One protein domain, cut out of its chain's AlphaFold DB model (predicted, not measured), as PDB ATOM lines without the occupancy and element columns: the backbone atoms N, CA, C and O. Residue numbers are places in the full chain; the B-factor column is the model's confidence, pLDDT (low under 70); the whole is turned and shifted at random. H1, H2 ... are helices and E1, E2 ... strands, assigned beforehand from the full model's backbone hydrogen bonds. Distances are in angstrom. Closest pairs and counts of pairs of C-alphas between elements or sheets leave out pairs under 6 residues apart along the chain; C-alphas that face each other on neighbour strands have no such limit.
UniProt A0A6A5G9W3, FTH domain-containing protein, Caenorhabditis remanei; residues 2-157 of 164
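What this domain is: This is residues 2 to 157 of the 164 residues of the protein "FTH domain-containing protein" of Caenorhabditis remanei (UniProt A0A6A5G9W3). One long, twisted sheet of eight strands makes a wall, with a row of helices, H2, H3, H5 and H6, along one face, H4 on that same face, and the other face bare. H1 lies beyond the E1 end of the wall, and at the other end the hairpins of E6, E7 and E8 extend it. The printed part has 156 residues, with six named helices and eight named strands in the order H1 E1 H2 E2 H3 H4 E3 H5 E4 H6 E5 E6 E7 E8, and under half of the residues are in them. The sheet's order is E1 E2 E3 E4 E5 E8 E7 E6, mixed, and the class is mixed, helices and strands. The whole is compact, with a radius of gyration of the C-alphas of 16.6 A, yet elongated, spanning 57 by 34 by 27 A.

How they stand to each other: H1, residues 2 to 5, touches no helix and is not on the sheet. E1, residues 16 to 21, an edge strand, is parallel to E2, residues 42 to 47, at 7 degrees, with N 17 and O 42 at 2.9 A. H2, residues 25 to 29, only grazes the sheet; it touches H3, residues 56 to 59, the closest C-alphas being those of Met 29 and Ile 58, 7.1 A apart. H4, residues 62 to 65, only grazes the sheet. E3, residues 69 to 73, is parallel to E2, with N 45 and O 71 at 2.8 A. H5, residues 80 to 83, only just touches H3, with 3 pairs of C-alphas within 8 A, closest Leu 59 and Leu 82, 6.2 A. E4, residues 88 to 92, is parallel to E3, with N 72 and O 90 at 2.8 A. H6, residues 98 to 109, touches H5 with residues 100 to 104 alone, the closest C-alphas being those of Met 80 and Leu 104, 6.2 A apart, and only grazes the sheet. E5, residues 116 to 122, is parallel to E4, with N 91 and O 118 at 2.8 A. Four strand-helix-strand units, parallel neighbour strands with helices between, have right-handed crossovers: E1 H2 E2, E2 H3 H4 E3, E3 H5 E4 and E4 H6 E5. E6, residues 133 to 135, E7, residues 141 to 146, and E8, residues 151 to 156, form a meander, each the antiparallel neighbour of the one before, with N 142 and O 134 at 2.8 A and N 152 and O 145 at 2.8 A. E8 is parallel to E5, with N 153 and O 117 at 2.8 A. Every O i to N i+4 pair is within hydrogen-bond range in H2 and H6; H1, H3, H4 and H5 are too short for one.

Where its parts are: H1 begins at C-alpha 2, (24.607, -106.681, 5.446), and E8 ends at C-alpha 156, (6.224, -74.928, -9.707). From first to last C-alpha, E5 measures 17.4 A, E7 16.9 A, E2 and E8 16.8 A, and E1 and H6 16.4 A.

The domain as a whole: The C-alphas of Ser 7 and Asp 130, the two farthest apart, are 57.3 A apart. The printed part has no cut. The link from H2 to E2, residues 30 to 41, is long. Residues 2 to 4 and residue 6 have pLDDT under 70; the mean of the printed part is 85.0.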
ATOM      1  N   LYS A   2      25.529-105.574   5.063       51.12
ATOM      2  CA  LYS A   2      24.607-106.681   5.446       51.12
ATOM      3  C   LYS A   2      25.007-107.439   6.727       51.12
ATOM      4  O   LYS A   2      24.139-107.924   7.436       51.12
ATOM      5  N   ILE A   3      26.309-107.511   7.015       57.78
ATOM      6  CA  ILE A   3      26.880-108.288   8.125       57.78
ATOM      7  C   ILE A   3      26.560-107.684   9.508       57.78
ATOM      8  O   ILE A   3      26.398-108.442  10.449       57.78
ATOM      9  N   ILE A   4      26.423-106.355   9.641       67.19
ATOM     10  CA  ILE A   4      26.272-105.706  10.964       67.19
ATOM     11  C   ILE A   4      24.816-105.708  11.449       67.19
ATOM     12  O   ILE A   4      24.558-105.884  12.632       67.19
ATOM     13  N   LEU A   5      23.851-105.509  10.548       75.81
ATOM     14  CA  LEU A   5      22.431-105.521  10.923       75.81
ATOM     15  C   LEU A   5      21.854-106.938  10.958       75.81
ATOM     16  O   LEU A   5      20.951-107.210  11.738       75.81
ATOM     17  N   GLY A   6      22.412-107.854  10.157       69.75
ATOM     18  CA  GLY A   6      22.020-109.263  10.152       69.75
ATOM     19  C   GLY A   6      22.379-110.025  11.429       69.75
ATOM     20  O   GLY A   6      21.842-111.104  11.638       69.75
ATOM     21  N   SER A   7      23.268-109.478  12.264       77.12
ATOM     22  CA  SER A   7      23.649-110.047  13.562       77.12
ATOM     23  C   SER A   7      22.818-109.507  14.730       77.12
ATOM     24  O   SER A   7      23.154-109.772  15.879       77.12
ATOM     25  N   LEU A   8      21.800-108.681  14.466       81.50
ATOM     26  CA  LEU A   8      20.905-108.184  15.505       81.50
ATOM     27  C   LEU A   8      19.828-109.231  15.803       81.50
ATOM     28  O   LEU A   8      19.077-109.620  14.911       81.50
ATOM     29  N   ASP A   9      19.687-109.598  17.074       84.19
ATOM     30  CA  ASP A   9      18.638-110.525  17.535       84.19
ATOM     31  C   ASP A   9      17.259-109.850  17.683       84.19
ATOM     32  O   ASP A   9      16.288-110.460  18.126       84.19
ATOM     33  N   HIS A  10      17.163-108.561  17.346       85.81
ATOM     34  CA  HIS A  10      15.953-107.755  17.469       85.81
ATOM     35  C   HIS A  10      15.819-106.757  16.315       85.81
ATOM     36  O   HIS A  10      16.789-106.403  15.643       85.81
ATOM     37  N   GLN A  11      14.595-106.269  16.110       90.06
ATOM     38  CA  GLN A  11      14.317-105.183  15.174       90.06
ATOM     39  C   GLN A  11      14.604-103.822  15.811       90.06
ATOM     40  O   GLN A  11      14.280-103.578  16.972       90.06
ATOM     41  N   LEU A  12      15.164-102.904  15.030       91.12
ATOM     42  CA  LEU A  12      15.486-101.552  15.464       91.12
ATOM     43  C   LEU A  12      14.240-100.663  15.511       91.12
ATOM     44  O   LEU A  12      13.436-100.616  14.576       91.12
ATOM     45  N   HIS A  13      14.123 -99.892  16.586       94.06
ATOM     46  CA  HIS A  13      13.107 -98.858  16.751       94.06
ATOM     47  C   HIS A  13      13.604 -97.544  16.145       94.06
ATOM     48  O   HIS A  13      14.293 -96.760  16.793       94.06
ATOM     49  N   VAL A  14      13.275 -97.317  14.874       93.56
ATOM     50  CA  VAL A  14      13.674 -96.112  14.133       93.56
ATOM     51  C   VAL A  14      12.432 -95.331  13.737       93.56
ATOM     52  O   VAL A  14      11.630 -95.818  12.951       93.56
ATOM     53  N   GLU A  15      12.284 -94.110  14.255       95.62
ATOM     54  CA  GLU A  15      11.141 -93.253  13.909       95.62
ATOM     55  C   GLU A  15      11.305 -92.553  12.557       95.62
ATOM     56  O   GLU A  15      10.323 -92.328  11.849       95.62
ATOM     57  N   ASN A  16      12.541 -92.194  12.206       96.25
ATOM     58  CA  ASN A  16      12.865 -91.403  11.025       96.25
ATOM     59  C   ASN A  16      14.000 -92.076  10.255       96.25
ATOM     60  O   ASN A  16      15.113 -92.190  10.768       96.25
ATOM     61  N   PHE A  17      13.736 -92.485   9.017       94.88
ATOM     62  CA  PHE A  17      14.735 -93.091   8.142       94.88
ATOM     63  C   PHE A  17      14.977 -92.206   6.921       94.88
ATOM     64  O   PHE A  17      14.063 -91.931   6.148       94.88
ATOM     65  N   ILE A  18      16.211 -91.749   6.727       95.25
ATOM     66  CA  ILE A  18      16.582 -90.892   5.597       95.25
ATOM     67  C   ILE A  18      17.748 -91.546   4.878       95.25
ATOM     68  O   ILE A  18      18.773 -91.825   5.495       95.25
ATOM     69  N   ILE A  19      17.600 -91.763   3.574       92.25
ATOM     70  CA  ILE A  19      18.657 -92.337   2.749       92.25
ATOM     71  C   ILE A  19      18.780 -91.608   1.416       92.25
ATOM     72  O   ILE A  19      17.790 -91.279   0.753       92.25
ATOM     73  N   GLU A  20      20.027 -91.384   1.022       92.12
ATOM     74  CA  GLU A  20      20.404 -90.955  -0.317       92.12
ATOM     75  C   GLU A  20      21.094 -92.132  -1.004       92.12
ATOM     76  O   GLU A  20      21.996 -92.732  -0.423       92.12
ATOM     77  N   TYR A  21      20.654 -92.495  -2.207       87.06
ATOM     78  CA  TYR A  21      21.191 -93.652  -2.925       87.06
ATOM     79  C   TYR A  21      21.143 -93.448  -4.441       87.06
ATOM     80  O   TYR A  21      20.380 -92.631  -4.961       87.06
ATOM     81  N   ARG A  22      21.974 -94.193  -5.178       84.69
ATOM     82  CA  ARG A  22      22.107 -94.072  -6.644       84.69
ATOM     83  C   ARG A  22      21.224 -95.083  -7.377       84.69
ATOM     84  O   ARG A  22      21.692 -95.886  -8.176       84.69
ATOM     85  N   GLY A  23      19.928 -95.077  -7.066       72.75
ATOM     86  CA  GLY A  23      18.902 -95.889  -7.733       72.75
ATOM     87  C   GLY A  23      18.921 -97.395  -7.459       72.75
ATOM     88  O   GLY A  23      17.939 -98.064  -7.787       72.75
ATOM     89  N   ASN A  24      19.970 -97.932  -6.832       84.81
ATOM     90  CA  ASN A  24      20.006 -99.323  -6.402       84.81
ATOM     91  C   ASN A  24      19.210 -99.515  -5.102       84.81
ATOM     92  O   ASN A  24      19.643 -99.117  -4.022       84.81
ATOM     93  N   GLN A  25      18.053-100.171  -5.195       87.31
ATOM     94  CA  GLN A  25      17.234-100.471  -4.018       87.31
ATOM     95  C   GLN A  25      17.949-101.374  -3.014       87.31
ATOM     96  O   GLN A  25      17.628-101.291  -1.835       87.31
ATOM     97  N   ASP A  26      18.914-102.200  -3.430       86.81
ATOM     98  CA  ASP A  26      19.619-103.095  -2.507       86.81
ATOM     99  C   ASP A  26      20.375-102.330  -1.414       86.81
ATOM    100  O   ASP A  26      20.484-102.831  -0.296       86.81
ATOM    101  N   GLU A  27      20.817-101.098  -1.692       86.75
ATOM    102  CA  GLU A  27      21.417-100.211  -0.687       86.75
ATOM    103  C   GLU A  27      20.422 -99.897   0.434       86.75
ATOM    104  O   GLU A  27      20.760 -99.982   1.611       86.75
ATOM    105  N   VAL A  28      19.166 -99.629   0.077       88.81
ATOM    106  CA  VAL A  28      18.085 -99.344   1.029       88.81
ATOM    107  C   VAL A  28      17.610-100.619   1.732       88.81
ATOM    108  O   VAL A  28      17.388-100.636   2.945       88.81
ATOM    109  N   MET A  29      17.507-101.719   0.984       89.12
ATOM    110  CA  MET A  29      17.085-103.028   1.492       89.12
ATOM    111  C   MET A  29      18.090-103.645   2.474       89.12
ATOM    112  O   MET A  29      17.737-104.589   3.172       89.12
ATOM    113  N   CYS A  30      19.321-103.130   2.564       87.62
ATOM    114  CA  CYS A  30      20.256-103.524   3.618       87.62
ATOM    115  C   CYS A  30      19.820-103.061   5.014       87.62
ATOM    116  O   CYS A  30      20.313-103.615   5.989       87.62
ATOM    117  N   PHE A  31      18.934-102.065   5.114       89.19
ATOM    118  CA  PHE A  31      18.529-101.466   6.387       89.19
ATOM    119  C   PHE A  31      17.077-101.756   6.726       89.19
ATOM    120  O   PHE A  31      16.781-102.214   7.826       89.19
ATOM    121  N   LEU A  32      16.169-101.494   5.780       90.56
ATOM    122  CA  LEU A  32      14.740-101.463   6.075       90.56
ATOM    123  C   LEU A  32      14.207-102.754   6.710       90.56
ATOM    124  O   LEU A  32      13.456-102.616   7.672       90.56
ATOM    125  N   PRO A  33      14.557-103.976   6.258       90.38
ATOM    126  CA  PRO A  33      14.039-105.214   6.855       90.38
ATOM    127  C   PRO A  33      14.353-105.394   8.347       90.38
ATOM    128  O   PRO A  33      13.679-106.170   9.015       90.38
ATOM    129  N   PHE A  34      15.351-104.678   8.867       90.62
ATOM    130  CA  PHE A  34      15.747-104.724  10.274       90.62
ATOM    131  C   PHE A  34      15.020-103.688  11.136       90.62
ATOM    132  O   PHE A  34      15.248-103.639  12.340       90.62
ATOM    133  N   LEU A  35      14.160-102.850  10.552       92.25
ATOM    134  CA  LEU A  35      13.364-101.870  11.287       92.25
ATOM    135  C   LEU A  35      12.039-102.484  11.739       92.25
ATOM    136  O   LEU A  35      11.404-103.226  10.989       92.25
ATOM    137  N   ASN A  36      11.596-102.129  12.944       91.06
ATOM    138  CA  ASN A  36      10.290-102.532  13.456       91.06
ATOM    139  C   ASN A  36       9.167-101.850  12.645       91.06
ATOM    140  O   ASN A  36       9.144-100.614  12.578       91.06
ATOM    141  N   PRO A  37       8.216-102.613  12.067       87.88
ATOM    142  CA  PRO A  37       7.120-102.061  11.274       87.88
ATOM    143  C   PRO A  37       6.256-101.011  11.966       87.88
ATOM    144  O   PRO A  37       5.847-100.048  11.326       87.88
ATOM    145  N   ASN A  38       6.067-101.131  13.279       90.12
ATOM    146  CA  ASN A  38       5.163-100.264  14.032       90.12
ATOM    147  C   ASN A  38       5.826 -98.974  14.545       90.12
ATOM    148  O   ASN A  38       5.181 -98.195  15.245       90.12
ATOM    149  N   TYR A  39       7.118 -98.762  14.266       93.81
ATOM    150  CA  TYR A  39       7.875 -97.645  14.840       93.81
ATOM    151  C   TYR A  39       8.237 -96.559  13.821       93.81
ATOM    152  O   TYR A  39       8.443 -95.405  14.199       93.81
ATOM    153  N   LEU A  40       8.291 -96.902  12.530       94.12
ATOM    154  CA  LEU A  40       8.691 -95.968  11.481       94.12
ATOM    155  C   LEU A  40       7.584 -94.947  11.207       94.12
ATOM    156  O   LEU A  40       6.560 -95.253  10.608       94.12
ATOM    157  N   LYS A  41       7.809 -93.693  11.604       94.62
ATOM    158  CA  LYS A  41       6.866 -92.584  11.393       94.62
ATOM    159  C   LYS A  41       7.133 -91.849  10.084       94.62
ATOM    160  O   LYS A  41       6.199 -91.338   9.467       94.62
ATOM    161  N   PHE A  42       8.396 -91.777   9.669       95.69
ATOM    162  CA  PHE A  42       8.815 -91.022   8.496       95.69
ATOM    163  C   PHE A  42       9.946 -91.712   7.738       95.69
ATOM    164  O   PHE A  42      10.955 -92.106   8.323       95.69
ATOM    165  N   ILE A  43       9.814 -91.761   6.413       95.88
ATOM    166  CA  ILE A  43      10.895 -92.156   5.514       95.88
ATOM    167  C   ILE A  43      11.132 -91.117   4.418       95.88
ATOM    168  O   ILE A  43      10.196 -90.617   3.794       95.88
ATOM    169  N   LYS A  44      12.407 -90.821   4.153       95.50
ATOM    170  CA  LYS A  44      12.856 -90.028   3.009       95.50
ATOM    171  C   LYS A  44      13.792 -90.839   2.123       95.50
ATOM    172  O   LYS A  44      14.845 -91.291   2.567       95.50
ATOM    173  N   LEU A  45      13.418 -90.951   0.855       94.00
ATOM    174  CA  LEU A  45      14.174 -91.598  -0.206       94.00
ATOM    175  C   LEU A  45      14.645 -90.524  -1.183       94.00
ATOM    176  O   LEU A  45      13.818 -89.853  -1.802       94.00
ATOM    177  N   LYS A  46      15.958 -90.359  -1.342       92.62
ATOM    178  CA  LYS A  46      16.536 -89.431  -2.319       92.62
ATOM    179  C   LYS A  46      17.360 -90.189  -3.350       92.62
ATOM    180  O   LYS A  46      18.355 -90.825  -3.012       92.62
ATOM    181  N   ASN A  47      16.948 -90.089  -4.607       90.50
ATOM    182  CA  ASN A  47      17.683 -90.617  -5.742       90.50
ATOM    183  C   ASN A  47      18.716 -89.593  -6.227       90.50
ATOM    184  O   ASN A  47      18.369 -88.526  -6.736       90.50
ATOM    185  N   CYS A  48      19.994 -89.937  -6.101       86.12
ATOM    186  CA  CYS A  48      21.116 -89.133  -6.576       86.12
ATOM    187  C   CYS A  48      21.462 -89.479  -8.033       86.12
ATOM    188  O   CYS A  48      22.538 -90.006  -8.299       86.12
ATOM    189  N   GLU A  49      20.548 -89.160  -8.956       74.56
ATOM    190  CA  GLU A  49      20.774 -89.133 -10.419       74.56
ATOM    191  C   GLU A  49      20.758 -90.483 -11.160       74.56
ATOM    192  O   GLU A  49      21.201 -90.574 -12.305       74.56
ATOM    193  N   ALA A  50      20.182 -91.541 -10.587       75.56
ATOM    194  CA  ALA A  50      19.954 -92.756 -11.366       75.56
ATOM    195  C   ALA A  50      18.697 -92.631 -12.243       75.56
ATOM    196  O   ALA A  50      17.576 -92.506 -11.740       75.56
ATOM    197  N   ASN A  51      18.880 -92.738 -13.560       75.31
ATOM    198  CA  ASN A  51      17.811 -92.597 -14.560       75.31
ATOM    199  C   ASN A  51      16.758 -93.719 -14.520       75.31
ATOM    200  O   ASN A  51      15.650 -93.535 -15.013       75.31
ATOM    201  N   ASN A  52      17.083 -94.859 -13.904       74.88
ATOM    202  CA  ASN A  52      16.197 -96.020 -13.776       74.88
ATOM    203  C   ASN A  52      15.942 -96.404 -12.309       74.88
ATOM    204  O   ASN A  52      15.687 -97.569 -12.002       74.88
ATOM    205  N   ALA A  53      16.024 -95.437 -11.388       81.12
ATOM    206  CA  ALA A  53      15.720 -95.682  -9.984       81.12
ATOM    207  C   ALA A  53      14.282 -96.187  -9.817       81.12
ATOM    208  O   ALA A  53      13.325 -95.564 -10.277       81.12
ATOM    209  N   SER A  54      14.141 -97.307  -9.118       82.62
ATOM    210  CA  SER A  54      12.851 -97.843  -8.698       82.62
ATOM    211  C   SER A  54      12.782 -97.825  -7.176       82.62
ATOM    212  O   SER A  54      13.803 -97.812  -6.487       82.62
ATOM    213  N   MET A  55      11.567 -97.817  -6.648       87.62
ATOM    214  CA  MET A  55      11.286 -97.896  -5.211       87.62
ATOM    215  C   MET A  55      10.192 -98.921  -4.899       87.62
ATOM    216  O   MET A  55       9.646 -98.942  -3.801       87.62
ATOM    217  N   TYR A  56       9.857 -99.772  -5.874       87.44
ATOM    218  CA  TYR A  56       8.770-100.739  -5.749       87.44
ATOM    219  C   TYR A  56       8.971-101.703  -4.574       87.44
ATOM    220  O   TYR A  56       8.026-101.966  -3.841       87.44
ATOM    221  N   ARG A  57      10.188-102.225  -4.362       89.44
ATOM    222  CA  ARG A  57      10.448-103.137  -3.236       89.44
ATOM    223  C   ARG A  57      10.376-102.385  -1.914       89.44
ATOM    224  O   ARG A  57       9.820-102.912  -0.967       89.44
ATOM    225  N   ILE A  58      10.883-101.153  -1.888       91.25
ATOM    226  CA  ILE A  58      10.921-100.306  -0.693       91.25
ATOM    227  C   ILE A  58       9.508 -99.959  -0.204       91.25
ATOM    228  O   ILE A  58       9.199-100.192   0.958       91.25
ATOM    229  N   LEU A  59       8.644 -99.429  -1.077       89.56
ATOM    230  CA  LEU A  59       7.316 -98.941  -0.674       89.56
ATOM    231  C   LEU A  59       6.309-100.053  -0.350       89.56
ATOM    232  O   LEU A  59       5.278 -99.771   0.245       89.56
ATOM    233  N   ASN A  60       6.606-101.304  -0.709       89.88
ATOM    234  CA  ASN A  60       5.783-102.464  -0.352       89.88
ATOM    235  C   ASN A  60       6.228-103.146   0.952       89.88
ATOM    236  O   ASN A  60       5.641-104.152   1.349       89.88
ATOM    237  N   LEU A  61       7.271-102.644   1.617       91.25
ATOM    238  CA  LEU A  61       7.699-103.188   2.900       91.25
ATOM    239  C   LEU A  61       6.701-102.822   4.011       91.25
ATOM    240  O   LEU A  61       6.290-101.660   4.066       91.25
ATOM    241  N   PRO A  62       6.359-103.747   4.931       90.56
ATOM    242  CA  PRO A  62       5.385-103.498   5.999       90.56
ATOM    243  C   PRO A  62       5.630-102.199   6.779       90.56
ATOM    244  O   PRO A  62       4.726-101.387   6.930       90.56
ATOM    245  N   GLN A  63       6.877-101.957   7.176       91.00
ATOM    246  CA  GLN A  63       7.333-100.767   7.894       91.00
ATOM    247  C   GLN A  63       7.151 -99.462   7.117       91.00
ATOM    248  O   GLN A  63       6.994 -98.409   7.720       91.00
ATOM    249  N   VAL A  64       7.174 -99.509   5.784       90.94
ATOM    250  CA  VAL A  64       6.943 -98.326   4.947       90.94
ATOM    251  C   VAL A  64       5.452 -98.143   4.679       90.94
ATOM    252  O   VAL A  64       4.963 -97.021   4.717       90.94
ATOM    253  N   VAL A  65       4.711 -99.231   4.469       87.44
ATOM    254  CA  VAL A  65       3.251 -99.183   4.288       87.44
ATOM    255  C   VAL A  65       2.549 -98.648   5.539       87.44
ATOM    256  O   VAL A  65       1.566 -97.926   5.421       87.44
ATOM    257  N   GLN A  66       3.062 -98.976   6.725       86.88
ATOM    258  CA  GLN A  66       2.524 -98.523   8.011       86.88
ATOM    259  C   GLN A  66       3.036 -97.140   8.434       86.88
ATOM    260  O   GLN A  66       2.599 -96.621   9.460       86.88
ATOM    261  N   CYS A  67       3.960 -96.531   7.680       90.56
ATOM    262  CA  CYS A  67       4.509 -95.240   8.067       90.56
ATOM    263  C   CYS A  67       3.534 -94.094   7.777       90.56
ATOM    264  O   CYS A  67       2.795 -94.088   6.791       90.56
ATOM    265  N   ASN A  68       3.590 -93.059   8.611       91.31
ATOM    266  CA  ASN A  68       2.688 -91.915   8.487       91.31
ATOM    267  C   ASN A  68       3.075 -90.996   7.327       91.31
ATOM    268  O   ASN A  68       2.238 -90.252   6.811       91.31
ATOM    269  N   ARG A  69       4.364 -90.979   6.961       94.25
ATOM    270  CA  ARG A  69       4.900 -90.007   6.013       94.25
ATOM    271  C   ARG A  69       6.012 -90.566   5.137       94.25
ATOM    272  O   ARG A  69       7.036 -91.026   5.639       94.25
ATOM    273  N   VAL A  70       5.872 -90.362   3.829       94.31
ATOM    274  CA  VAL A  70       6.909 -90.658   2.833       94.31
ATOM    275  C   VAL A  70       7.316 -89.396   2.080       94.31
ATOM    276  O   VAL A  70       6.473 -88.646   1.591       94.31
ATOM    277  N   TRP A  71       8.625 -89.177   1.950       94.69
ATOM    278  CA  TRP A  71       9.213 -88.191   1.048       94.69
ATOM    279  C   TRP A  71      10.055 -88.892  -0.020       94.69
ATOM    280  O   TRP A  71      11.034 -89.560   0.298       94.69
ATOM    281  N   VAL A  72       9.708 -88.697  -1.290       92.38
ATOM    282  CA  VAL A  72      10.480 -89.157  -2.452       92.38
ATOM    283  C   VAL A  72      11.094 -87.964  -3.196       92.38
ATOM    284  O   VAL A  72      10.376 -87.042  -3.575       92.38
ATOM    285  N   ASP A  73      12.414 -87.970  -3.402       90.88
ATOM    286  CA  ASP A  73      13.162 -86.904  -4.089       90.88
ATOM    287  C   ASP A  73      13.967 -87.447  -5.280       90.88
ATOM    288  O   ASP A  73      14.770 -88.365  -5.118       90.88
ATOM    289  N   GLY A  74      13.784 -86.870  -6.470       87.44
ATOM    290  CA  GLY A  74      14.647 -87.115  -7.636       87.44
ATOM    291  C   GLY A  74      14.378 -88.405  -8.415       87.44
ATOM    292  O   GLY A  74      15.245 -88.860  -9.161       87.44
ATOM    293  N   PHE A  75      13.218 -89.040  -8.245       86.38
ATOM    294  CA  PHE A  75      12.888 -90.272  -8.966       86.38
ATOM    295  C   PHE A  75      12.298 -89.957 -10.347       86.38
ATOM    296  O   PHE A  75      11.385 -89.150 -10.449       86.38
ATOM    297  N   PRO A  76      12.766 -90.587 -11.434       78.12
ATOM    298  CA  PRO A  76      12.285 -90.267 -12.780       78.12
ATOM    299  C   PRO A  76      10.937 -90.918 -13.111       78.12
ATOM    300  O   PRO A  76      10.215 -90.425 -13.972       78.12
ATOM    301  N   ARG A  77      10.596 -92.034 -12.453       77.12
ATOM    302  CA  ARG A  77       9.333 -92.758 -12.641       77.12
ATOM    303  C   ARG A  77       8.816 -93.254 -11.309       77.12
ATOM    304  O   ARG A  77       9.534 -93.921 -10.566       77.12
ATOM    305  N   VAL A  78       7.552 -92.972 -11.036       79.12
ATOM    306  CA  VAL A  78       6.926 -93.308  -9.766       79.12
ATOM    307  C   VAL A  78       5.477 -93.723 -10.011       79.12
ATOM    308  O   VAL A  78       4.711 -93.005 -10.642       79.12
ATOM    309  N   GLN A  79       5.098 -94.899  -9.512       83.06
ATOM    310  CA  GLN A  79       3.729 -95.401  -9.625       83.06
ATOM    311  C   GLN A  79       2.895 -94.886  -8.447       83.06
ATOM    312  O   GLN A  79       3.170 -95.245  -7.304       83.06
ATOM    313  N   MET A  80       1.854 -94.093  -8.724       81.69
ATOM    314  CA  MET A  80       1.006 -93.471  -7.692       81.69
ATOM    315  C   MET A  80       0.356 -94.465  -6.733       81.69
ATOM    316  O   MET A  80       0.245 -94.183  -5.542       81.69
ATOM    317  N   LYS A  81       0.011 -95.663  -7.223       83.56
ATOM    318  CA  LYS A  81      -0.580 -96.730  -6.404       83.56
ATOM    319  C   LYS A  81       0.265 -97.154  -5.203       83.56
ATOM    320  O   LYS A  81      -0.269 -97.710  -4.254       83.56
ATOM    321  N   LEU A  82       1.571 -96.882  -5.224       85.31
ATOM    322  CA  LEU A  82       2.462 -97.201  -4.108       85.31
ATOM    323  C   LEU A  82       2.223 -96.308  -2.881       85.31
ATOM    324  O   LEU A  82       2.728 -96.618  -1.811       85.31
ATOM    325  N   PHE A  83       1.468 -95.215  -3.024       86.69
ATOM    326  CA  PHE A  83       1.211 -94.256  -1.948       86.69
ATOM    327  C   PHE A  83      -0.217 -94.270  -1.410       86.69
ATOM    328  O   PHE A  83      -0.552 -93.476  -0.533       86.69
ATOM    329  N   TRP A  84      -1.070 -95.156  -1.918       84.00
ATOM    330  CA  TRP A  84      -2.501 -95.182  -1.610       84.00
ATOM    331  C   TRP A  84      -2.837 -95.327  -0.125       84.00
ATOM    332  O   TRP A  84      -3.867 -94.819   0.306       84.00
ATOM    333  N   ASN A  85      -1.960 -95.968   0.646       83.19
ATOM    334  CA  ASN A  85      -2.151 -96.200   2.079       83.19
ATOM    335  C   ASN A  85      -1.324 -95.255   2.963       83.19
ATOM    336  O   ASN A  85      -1.324 -95.417   4.178       83.19
ATOM    337  N   ILE A  86      -0.605 -94.294   2.372       87.94
ATOM    338  CA  ILE A  86       0.293 -93.398   3.104       87.94
ATOM    339  C   ILE A  86      -0.434 -92.073   3.379       87.94
ATOM    340  O   ILE A  86      -0.768 -91.368   2.422       87.94
ATOM    341  N   PRO A  87      -0.626 -91.682   4.653       88.06
ATOM    342  CA  PRO A  87      -1.373 -90.472   5.005       88.06
ATOM    343  C   PRO A  87      -0.744 -89.172   4.498       88.06
ATOM    344  O   PRO A  87      -1.454 -88.230   4.133       88.06
ATOM    345  N   ARG A  88       0.595 -89.098   4.502       91.00
ATOM    346  CA  ARG A  88       1.349 -87.892   4.132       91.00
ATOM    347  C   ARG A  88       2.428 -88.188   3.100       91.00
ATOM    348  O   ARG A  88       3.416 -88.859   3.393       91.00
ATOM    349  N   VAL A  89       2.301 -87.622   1.906       91.38
ATOM    350  CA  VAL A  89       3.212 -87.888   0.785       91.38
ATOM    351  C   VAL A  89       3.827 -86.592   0.279       91.38
ATOM    352  O   VAL A  89       3.132 -85.607   0.044       91.38
ATOM    353  N   ILE A  90       5.149 -86.582   0.112       91.81
ATOM    354  CA  ILE A  90       5.896 -85.445  -0.431       91.81
ATOM    355  C   ILE A  90       6.752 -85.925  -1.591       91.81
ATOM    356  O   ILE A  90       7.618 -86.780  -1.420       91.81
ATOM    357  N   LEU A  91       6.535 -85.352  -2.767       90.88
ATOM    358  CA  LEU A  91       7.248 -85.696  -3.988       90.88
ATOM    359  C   LEU A  91       8.001 -84.462  -4.484       90.88
ATOM    360  O   LEU A  91       7.400 -83.425  -4.751       90.88
ATOM    361  N   THR A  92       9.321 -84.555  -4.607       89.06
ATOM    362  CA  THR A  92      10.157 -83.447  -5.088       89.06
ATOM    363  C   THR A  92      11.014 -83.894  -6.260       89.06
ATOM    364  O   THR A  92      11.613 -84.963  -6.215       89.06
ATOM    365  N   LYS A  93      11.100 -83.082  -7.322       82.88
ATOM    366  CA  LYS A  93      11.898 -83.414  -8.523       82.88
ATOM    367  C   LYS A  93      11.536 -84.785  -9.124       82.88
ATOM    368  O   LYS A  93      12.411 -85.523  -9.573       82.88
ATOM    369  N   VAL A  94      10.253 -85.130  -9.091       78.56
ATOM    370  CA  VAL A  94       9.714 -86.358  -9.682       78.56
ATOM    371  C   VAL A  94       8.881 -85.986 -10.905       78.56
ATOM    372  O   VAL A  94       8.267 -84.922 -10.924       78.56
ATOM    373  N   ASN A  95       8.891 -86.834 -11.933       74.88
ATOM    374  CA  ASN A  95       8.138 -86.595 -13.161       74.88
ATOM    375  C   ASN A  95       6.738 -87.228 -13.085       74.88
ATOM    376  O   ASN A  95       6.632 -88.438 -12.873       74.88
ATOM    377  N   PHE A  96       5.688 -86.422 -13.280       74.69
ATOM    378  CA  PHE A  96       4.290 -86.854 -13.231       74.69
ATOM    379  C   PHE A  96       3.430 -86.153 -14.266       74.69
ATOM    380  O   PHE A  96       3.575 -84.954 -14.496       74.69
ATOM    381  N   SER A  97       2.459 -86.889 -14.804       74.00
ATOM    382  CA  SER A  97       1.378 -86.282 -15.570       74.00
ATOM    383  C   SER A  97       0.295 -85.722 -14.642       74.00
ATOM    384  O   SER A  97       0.080 -86.216 -13.531       74.00
ATOM    385  N   PHE A  98      -0.446 -84.720 -15.119       74.50
ATOM    386  CA  PHE A  98      -1.677 -84.259 -14.468       74.50
ATOM    387  C   PHE A  98      -2.659 -85.418 -14.215       74.50
ATOM    388  O   PHE A  98      -3.317 -85.476 -13.175       74.50
ATOM    389  N   HIS A  99      -2.718 -86.382 -15.141       79.31
ATOM    390  CA  HIS A  99      -3.576 -87.559 -15.035       79.31
ATOM    391  C   HIS A  99      -3.197 -88.463 -13.852       79.31
ATOM    392  O   HIS A  99      -4.077 -88.873 -13.095       79.31
ATOM    393  N   ASP A 100      -1.904 -88.738 -13.646       78.62
ATOM    394  CA  ASP A 100      -1.430 -89.561 -12.523       78.62
ATOM    395  C   ASP A 100      -1.824 -88.946 -11.176       78.62
ATOM    396  O   ASP A 100      -2.365 -89.629 -10.303       78.62
ATOM    397  N   ILE A 101      -1.609 -87.636 -11.040       78.31
ATOM    398  CA  ILE A 101      -1.958 -86.882  -9.834       78.31
ATOM    399  C   ILE A 101      -3.473 -86.846  -9.634       78.31
ATOM    400  O   ILE A 101      -3.943 -87.095  -8.527       78.31
ATOM    401  N   SER A 102      -4.250 -86.625 -10.695       79.19
ATOM    402  CA  SER A 102      -5.716 -86.631 -10.624       79.19
ATOM    403  C   SER A 102      -6.260 -87.966 -10.111       79.19
ATOM    404  O   SER A 102      -7.143 -87.975  -9.256       79.19
ATOM    405  N   ARG A 103      -5.703 -89.101 -10.557       81.88
ATOM    406  CA  ARG A 103      -6.095 -90.430 -10.050       81.88
ATOM    407  C   ARG A 103      -5.732 -90.622  -8.584       81.88
ATOM    408  O   ARG A 103      -6.510 -91.214  -7.842       81.88
ATOM    409  N   LEU A 104      -4.565 -90.134  -8.162       78.50
ATOM    410  CA  LEU A 104      -4.157 -90.199  -6.761       78.50
ATOM    411  C   LEU A 104      -5.093 -89.370  -5.870       78.50
ATOM    412  O   LEU A 104      -5.525 -89.844  -4.825       78.50
ATOM    413  N   ILE A 105      -5.457 -88.166  -6.311       76.81
ATOM    414  CA  ILE A 105      -6.406 -87.300  -5.606       76.81
ATOM    415  C   ILE A 105      -7.791 -87.955  -5.529       76.81
ATOM    416  O   ILE A 105      -8.380 -87.991  -4.455       76.81
ATOM    417  N   GLN A 106      -8.296 -88.508  -6.637       81.81
ATOM    418  CA  GLN A 106      -9.577 -89.227  -6.659       81.81
ATOM    419  C   GLN A 106      -9.588 -90.408  -5.687       81.81
ATOM    420  O   GLN A 106     -10.554 -90.566  -4.945       81.81
ATOM    421  N   HIS A 107      -8.507 -91.195  -5.659       81.94
ATOM    422  CA  HIS A 107      -8.324 -92.265  -4.679       81.94
ATOM    423  C   HIS A 107      -8.422 -91.713  -3.254       81.94
ATOM    424  O   HIS A 107      -9.210 -92.193  -2.451       81.94
ATOM    425  N   TYR A 108      -7.691 -90.646  -2.942       77.38
ATOM    426  CA  TYR A 108      -7.701 -90.075  -1.598       77.38
ATOM    427  C   TYR A 108      -9.040 -89.467  -1.172       77.38
ATOM    428  O   TYR A 108      -9.397 -89.565  -0.007       77.38
ATOM    429  N   ILE A 109      -9.818 -88.896  -2.091       75.25
ATOM    430  CA  ILE A 109     -11.170 -88.404  -1.774       75.25
ATOM    431  C   ILE A 109     -12.098 -89.555  -1.345       75.25
ATOM    432  O   ILE A 109     -13.028 -89.339  -0.572       75.25
ATOM    433  N   GLN A 110     -11.841 -90.778  -1.816       80.62
ATOM    434  CA  GLN A 110     -12.616 -91.972  -1.469       80.62
ATOM    435  C   GLN A 110     -12.154 -92.645  -0.164       80.62
ATOM    436  O   GLN A 110     -12.837 -93.547   0.320       80.62
ATOM    437  N   HIS A 111     -11.021 -92.229   0.419       73.56
ATOM    438  CA  HIS A 111     -10.395 -92.901   1.560       73.56
ATOM    439  C   HIS A 111     -10.071 -91.938   2.712       73.56
ATOM    440  O   HIS A 111      -9.346 -90.962   2.557       73.56
ATOM    441  N   ASP A 112     -10.534 -92.271   3.918       70.69
ATOM    442  CA  ASP A 112     -10.410 -91.420   5.114       70.69
ATOM    443  C   ASP A 112      -8.987 -91.301   5.695       70.69
ATOM    444  O   ASP A 112      -8.765 -90.541   6.635       70.69
ATOM    445  N   THR A 113      -8.016 -92.052   5.174       72.31
ATOM    446  CA  THR A 113      -6.652 -92.124   5.723       72.31
ATOM    447  C   THR A 113      -5.721 -91.028   5.209       72.31
ATOM    448  O   THR A 113      -4.596 -90.907   5.693       72.31
ATOM    449  N   PHE A 114      -6.152 -90.241   4.222       79.44
ATOM    450  CA  PHE A 114      -5.318 -89.230   3.586       79.44
ATOM    451  C   PHE A 114      -5.400 -87.870   4.279       79.44
ATOM    452  O   PHE A 114      -6.481 -87.316   4.462       79.44
ATOM    453  N   GLU A 115      -4.236 -87.289   4.575       84.31
ATOM    454  CA  GLU A 115      -4.136 -85.984   5.234       84.31
ATOM    455  C   GLU A 115      -3.421 -84.940   4.366       84.31
ATOM    456  O   GLU A 115      -3.828 -83.774   4.311       84.31
ATOM    457  N   TYR A 116      -2.319 -85.320   3.711       85.12
ATOM    458  CA  TYR A 116      -1.460 -84.349   3.033       85.12
ATOM    459  C   TYR A 116      -0.728 -84.910   1.820       85.12
ATOM    460  O   TYR A 116      -0.005 -85.901   1.910       85.12
ATOM    461  N   PHE A 117      -0.802 -84.190   0.704       86.38
ATOM    462  CA  PHE A 117       0.041 -84.422  -0.465       86.38
ATOM    463  C   PHE A 117       0.755 -83.135  -0.854       86.38
ATOM    464  O   PHE A 117       0.131 -82.082  -0.973       86.38
ATOM    465  N   SER A 118       2.059 -83.219  -1.099       87.31
ATOM    466  CA  SER A 118       2.830 -82.120  -1.668       87.31
ATOM    467  C   SER A 118       3.630 -82.580  -2.863       87.31
ATOM    468  O   SER A 118       4.340 -83.581  -2.790       87.31
ATOM    469  N   MET A 119       3.602 -81.782  -3.920       87.12
ATOM    470  CA  MET A 119       4.458 -81.956  -5.079       87.12
ATOM    471  C   MET A 119       5.223 -80.668  -5.361       87.12
ATOM    472  O   MET A 119       4.629 -79.599  -5.492       87.12
ATOM    473  N   GLU A 120       6.545 -80.770  -5.473       87.31
ATOM    474  CA  GLU A 120       7.404 -79.648  -5.848       87.31
ATOM    475  C   GLU A 120       8.213 -79.951  -7.106       87.31
ATOM    476  O   GLU A 120       8.860 -80.999  -7.222       87.31
ATOM    477  N   GLY A 121       8.263 -78.971  -8.007       82.75
ATOM    478  CA  GLY A 121       9.073 -79.039  -9.218       82.75
ATOM    479  C   GLY A 121       8.295 -79.314 -10.500       82.75
ATOM    480  O   GLY A 121       8.926 -79.751 -11.461       82.75
ATOM    481  N   VAL A 122       6.981 -79.067 -10.526       80.50
ATOM    482  CA  VAL A 122       6.192 -79.175 -11.762       80.50
ATOM    483  C   VAL A 122       6.542 -78.072 -12.759       80.50
ATOM    484  O   VAL A 122       7.039 -77.012 -12.369       80.50
ATOM    485  N   SER A 123       6.307 -78.336 -14.039       78.06
ATOM    486  CA  SER A 123       6.395 -77.347 -15.111       78.06
ATOM    487  C   SER A 123       5.209 -76.375 -15.088       78.06
ATOM    488  O   SER A 123       4.224 -76.578 -14.380       78.06
ATOM    489  N   ASP A 124       5.332 -75.288 -15.840       71.75
ATOM    490  CA  ASP A 124       4.386 -74.165 -15.858       71.75
ATOM    491  C   ASP A 124       3.034 -74.553 -16.455       71.75
ATOM    492  O   ASP A 124       1.988 -74.156 -15.943       71.75
ATOM    493  N   ASP A 125       3.082 -75.382 -17.496       78.06
ATOM    494  CA  ASP A 125       1.952 -75.976 -18.215       78.06
ATOM    495  C   ASP A 125       1.209 -77.044 -17.399       78.06
ATOM    496  O   ASP A 125       0.201 -77.585 -17.844       78.06
ATOM    497  N   TRP A 126       1.695 -77.362 -16.196       78.69
ATOM    498  CA  TRP A 126       1.047 -78.332 -15.326       78.69
ATOM    499  C   TRP A 126      -0.243 -77.781 -14.701       78.69
ATOM    500  O   TRP A 126      -1.179 -78.537 -14.439       78.69
ATOM    501  N   PHE A 127      -0.292 -76.476 -14.422       81.12
ATOM    502  CA  PHE A 127      -1.448 -75.843 -13.787       81.12
ATOM    503  C   PHE A 127      -2.565 -75.630 -14.818       81.12
ATOM    504  O   PHE A 127      -2.301 -74.976 -15.824       81.12
ATOM    505  N   PRO A 128      -3.801 -76.107 -14.571       78.31
ATOM    506  CA  PRO A 128      -4.946 -75.770 -15.416       78.31
ATOM    507  C   PRO A 128      -5.127 -74.252 -15.534       78.31
ATOM    508  O   PRO A 128      -4.892 -73.542 -14.553       78.31
ATOM    509  N   ASP A 129      -5.583 -73.762 -16.688       79.88
ATOM    510  CA  ASP A 129      -5.759 -72.320 -16.935       79.88
ATOM    511  C   ASP A 129      -6.670 -71.652 -15.890       79.88
ATOM    512  O   ASP A 129      -6.387 -70.548 -15.430       79.88
ATOM    513  N   ASP A 130      -7.685 -72.382 -15.421       81.38
ATOM    514  CA  ASP A 130      -8.680 -71.904 -14.452       81.38
ATOM    515  C   ASP A 130      -8.304 -72.204 -12.986       81.38
ATOM    516  O   ASP A 130      -9.143 -72.127 -12.086       81.38
ATOM    517  N   SER A 131      -7.062 -72.624 -12.716       80.94
ATOM    518  CA  SER A 131      -6.638 -72.963 -11.354       80.94
ATOM    519  C   SER A 131      -6.371 -71.723 -10.497       80.94
ATOM    520  O   SER A 131      -5.682 -70.788 -10.909       80.94
ATOM    521  N   ASP A 132      -6.872 -71.744  -9.259       87.62
ATOM    522  CA  ASP A 132      -6.585 -70.707  -8.266       87.62
ATOM    523  C   ASP A 132      -5.136 -70.851  -7.774       87.62
ATOM    524  O   ASP A 132      -4.804 -71.703  -6.939       87.62
ATOM    525  N   THR A 133      -4.241 -70.064  -8.374       90.69
ATOM    526  CA  THR A 133      -2.802 -70.103  -8.103       90.69
ATOM    527  C   THR A 133      -2.310 -68.805  -7.487       90.69
ATOM    528  O   THR A 133      -2.819 -67.721  -7.751       90.69
ATOM    529  N   PHE A 134      -1.268 -68.913  -6.672       91.75
ATOM    530  CA  PHE A 134      -0.616 -67.790  -6.012       91.75
ATOM    531  C   PHE A 134       0.904 -67.907  -6.134       91.75
ATOM    532  O   PHE A 134       1.444 -68.972  -6.438       91.75
ATOM    533  N   ILE A 135       1.607 -66.809  -5.874       91.12
ATOM    534  CA  ILE A 135       3.069 -66.792  -5.802       91.12
ATOM    535  C   ILE A 135       3.499 -67.054  -4.356       91.12
ATOM    536  O   ILE A 135       3.067 -66.349  -3.445       91.12
ATOM    537  N   ASP A 136       4.320 -68.084  -4.133       88.31
ATOM    538  CA  ASP A 136       4.832 -68.416  -2.796       88.31
ATOM    539  C   ASP A 136       5.976 -67.493  -2.332       88.31
ATOM    540  O   ASP A 136       6.491 -66.658  -3.077       88.31
ATOM    541  N   ASP A 137       6.424 -67.686  -1.089       88.50
ATOM    542  CA  ASP A 137       7.535 -66.962  -0.452       88.50
ATOM    543  C   ASP A 137       8.872 -67.075  -1.209       88.50
ATOM    544  O   ASP A 137       9.805 -66.303  -0.983       88.50
ATOM    545  N   LYS A 138       8.979 -68.041  -2.125       87.69
ATOM    546  CA  LYS A 138      10.158 -68.308  -2.949       87.69
ATOM    547  C   LYS A 138       9.970 -67.871  -4.399       87.69
ATOM    548  O   LYS A 138      10.805 -68.258  -5.226       87.69
ATOM    549  N   ASN A 139       8.946 -67.064  -4.684       87.62
ATOM    550  CA  ASN A 139       8.588 -66.568  -6.009       87.62
ATOM    551  C   ASN A 139       8.275 -67.697  -7.008       87.62
ATOM    552  O   ASN A 139       8.783 -67.699  -8.129       87.62
ATOM    553  N   ARG A 140       7.496 -68.697  -6.578       88.62
ATOM    554  CA  ARG A 140       7.051 -69.829  -7.409       88.62
ATOM    555  C   ARG A 140       5.532 -69.853  -7.508       88.62
ATOM    556  O   ARG A 140       4.859 -69.738  -6.479       88.62
ATOM    557  N   LYS A 141       4.993 -70.101  -8.706       89.75
ATOM    558  CA  LYS A 141       3.563 -70.384  -8.885       89.75
ATOM    559  C   LYS A 141       3.193 -71.630  -8.082       89.75
ATOM    560  O   LYS A 141       3.885 -72.650  -8.119       89.75
ATOM    561  N   SER A 142       2.135 -71.522  -7.299       90.81
ATOM    562  CA  SER A 142       1.713 -72.538  -6.346       90.81
ATOM    563  C   SER A 142       0.199 -72.642  -6.315       90.81
ATOM    564  O   SER A 142      -0.501 -71.656  -6.509       90.81
ATOM    565  N   MET A 143      -0.300 -73.835  -6.022       90.50
ATOM    566  CA  MET A 143      -1.716 -74.111  -5.812       90.50
ATOM    567  C   MET A 143      -1.876 -74.889  -4.511       90.50
ATOM    568  O   MET A 143      -1.084 -75.792  -4.215       90.50
ATOM    569  N   ILE A 144      -2.906 -74.553  -3.736       89.19
ATOM    570  CA  ILE A 144      -3.316 -75.339  -2.576       89.19
ATOM    571  C   ILE A 144      -4.799 -75.653  -2.710       89.19
ATOM    572  O   ILE A 144      -5.626 -74.750  -2.728       89.19
ATOM    573  N   VAL A 145      -5.129 -76.941  -2.719       84.88
ATOM    574  CA  VAL A 145      -6.508 -77.426  -2.638       84.88
ATOM    575  C   VAL A 145      -6.725 -77.973  -1.234       84.88
ATOM    576  O   VAL A 145      -5.981 -78.849  -0.786       84.88
ATOM    577  N   LYS A 146      -7.723 -77.449  -0.519       83.81
ATOM    578  CA  LYS A 146      -8.087 -77.908   0.828       83.81
ATOM    579  C   LYS A 146      -9.442 -78.602   0.784       83.81
ATOM    580  O   LYS A 146     -10.409 -78.031   0.292       83.81
ATOM    581  N   GLY A 147      -9.494 -79.813   1.322       77.50
ATOM    582  CA  GLY A 147     -10.731 -80.489   1.690       77.50
ATOM    583  C   GLY A 147     -10.971 -80.396   3.196       77.50
ATOM    584  O   GLY A 147     -10.175 -79.826   3.938       77.50
ATOM    585  N   THR A 148     -12.056 -81.006   3.668       77.88
ATOM    586  CA  THR A 148     -12.391 -81.064   5.103       77.88
ATOM    587  C   THR A 148     -11.375 -81.859   5.924       77.88
ATOM    588  O   THR A 148     -11.123 -81.509   7.072       77.88
ATOM    589  N   LYS A 149     -10.781 -82.910   5.342       80.38
ATOM    590  CA  LYS A 149      -9.816 -83.803   6.009       80.38
ATOM    591  C   LYS A 149      -8.420 -83.810   5.382       80.38
ATOM    592  O   LYS A 149      -7.529 -84.466   5.907       80.38
ATOM    593  N   PHE A 150      -8.211 -83.085   4.281       83.38
ATOM    594  CA  PHE A 150      -6.961 -83.159   3.530       83.38
ATOM    595  C   PHE A 150      -6.494 -81.821   2.966       83.38
ATOM    596  O   PHE A 150      -7.271 -80.882   2.784       83.38
ATOM    597  N   SER A 151      -5.214 -81.762   2.596       86.12
ATOM    598  CA  SER A 151      -4.696 -80.699   1.736       86.12
ATOM    599  C   SER A 151      -3.708 -81.214   0.693       86.12
ATOM    600  O   SER A 151      -2.899 -82.105   0.943       86.12
ATOM    601  N   ILE A 152      -3.787 -80.631  -0.498       86.81
ATOM    602  CA  ILE A 152      -2.915 -80.903  -1.638       86.81
ATOM    603  C   ILE A 152      -2.187 -79.609  -1.963       86.81
ATOM    604  O   ILE A 152      -2.822 -78.583  -2.200       86.81
ATOM    605  N   LYS A 153      -0.857 -79.651  -1.978       89.94
ATOM    606  CA  LYS A 153       0.002 -78.528  -2.349       89.94
ATOM    607  C   LYS A 153       0.793 -78.877  -3.600       89.94
ATOM    608  O   LYS A 153       1.478 -79.895  -3.640       89.94
ATOM    609  N   ILE A 154       0.738 -78.017  -4.604       88.38
ATOM    610  CA  ILE A 154       1.498 -78.179  -5.842       88.38
ATOM    611  C   ILE A 154       2.303 -76.913  -6.080       88.38
ATOM    612  O   ILE A 154       1.776 -75.808  -5.973       88.38
ATOM    613  N   VAL A 155       3.594 -77.080  -6.352       89.31
ATOM    614  CA  VAL A 155       4.550 -75.978  -6.455       89.31
ATOM    615  C   VAL A 155       5.388 -76.119  -7.714       89.31
ATOM    616  O   VAL A 155       6.033 -77.150  -7.939       89.31
ATOM    617  N   GLN A 156       5.418 -75.050  -8.502       87.38
ATOM    618  CA  GLN A 156       6.224 -74.928  -9.707       87.38
ATOM    619  C   GLN A 156       7.715 -75.108  -9.398       87.38
ATOM    620  O   GLN A 156       8.218 -74.814  -8.305       87.38
ATOM    621  N   LYS A 157       8.456 -75.594 -10.390       83.62
ATOM    622  CA  LYS A 157       9.915 -75.596 -10.364       83.62
ATOM    623  C   LYS A 157      10.431 -74.165 -10.212       83.62
ATOM    624  O   LYS A 157       9.906 -73.237 -10.810       83.62
TER     625      LYS A 157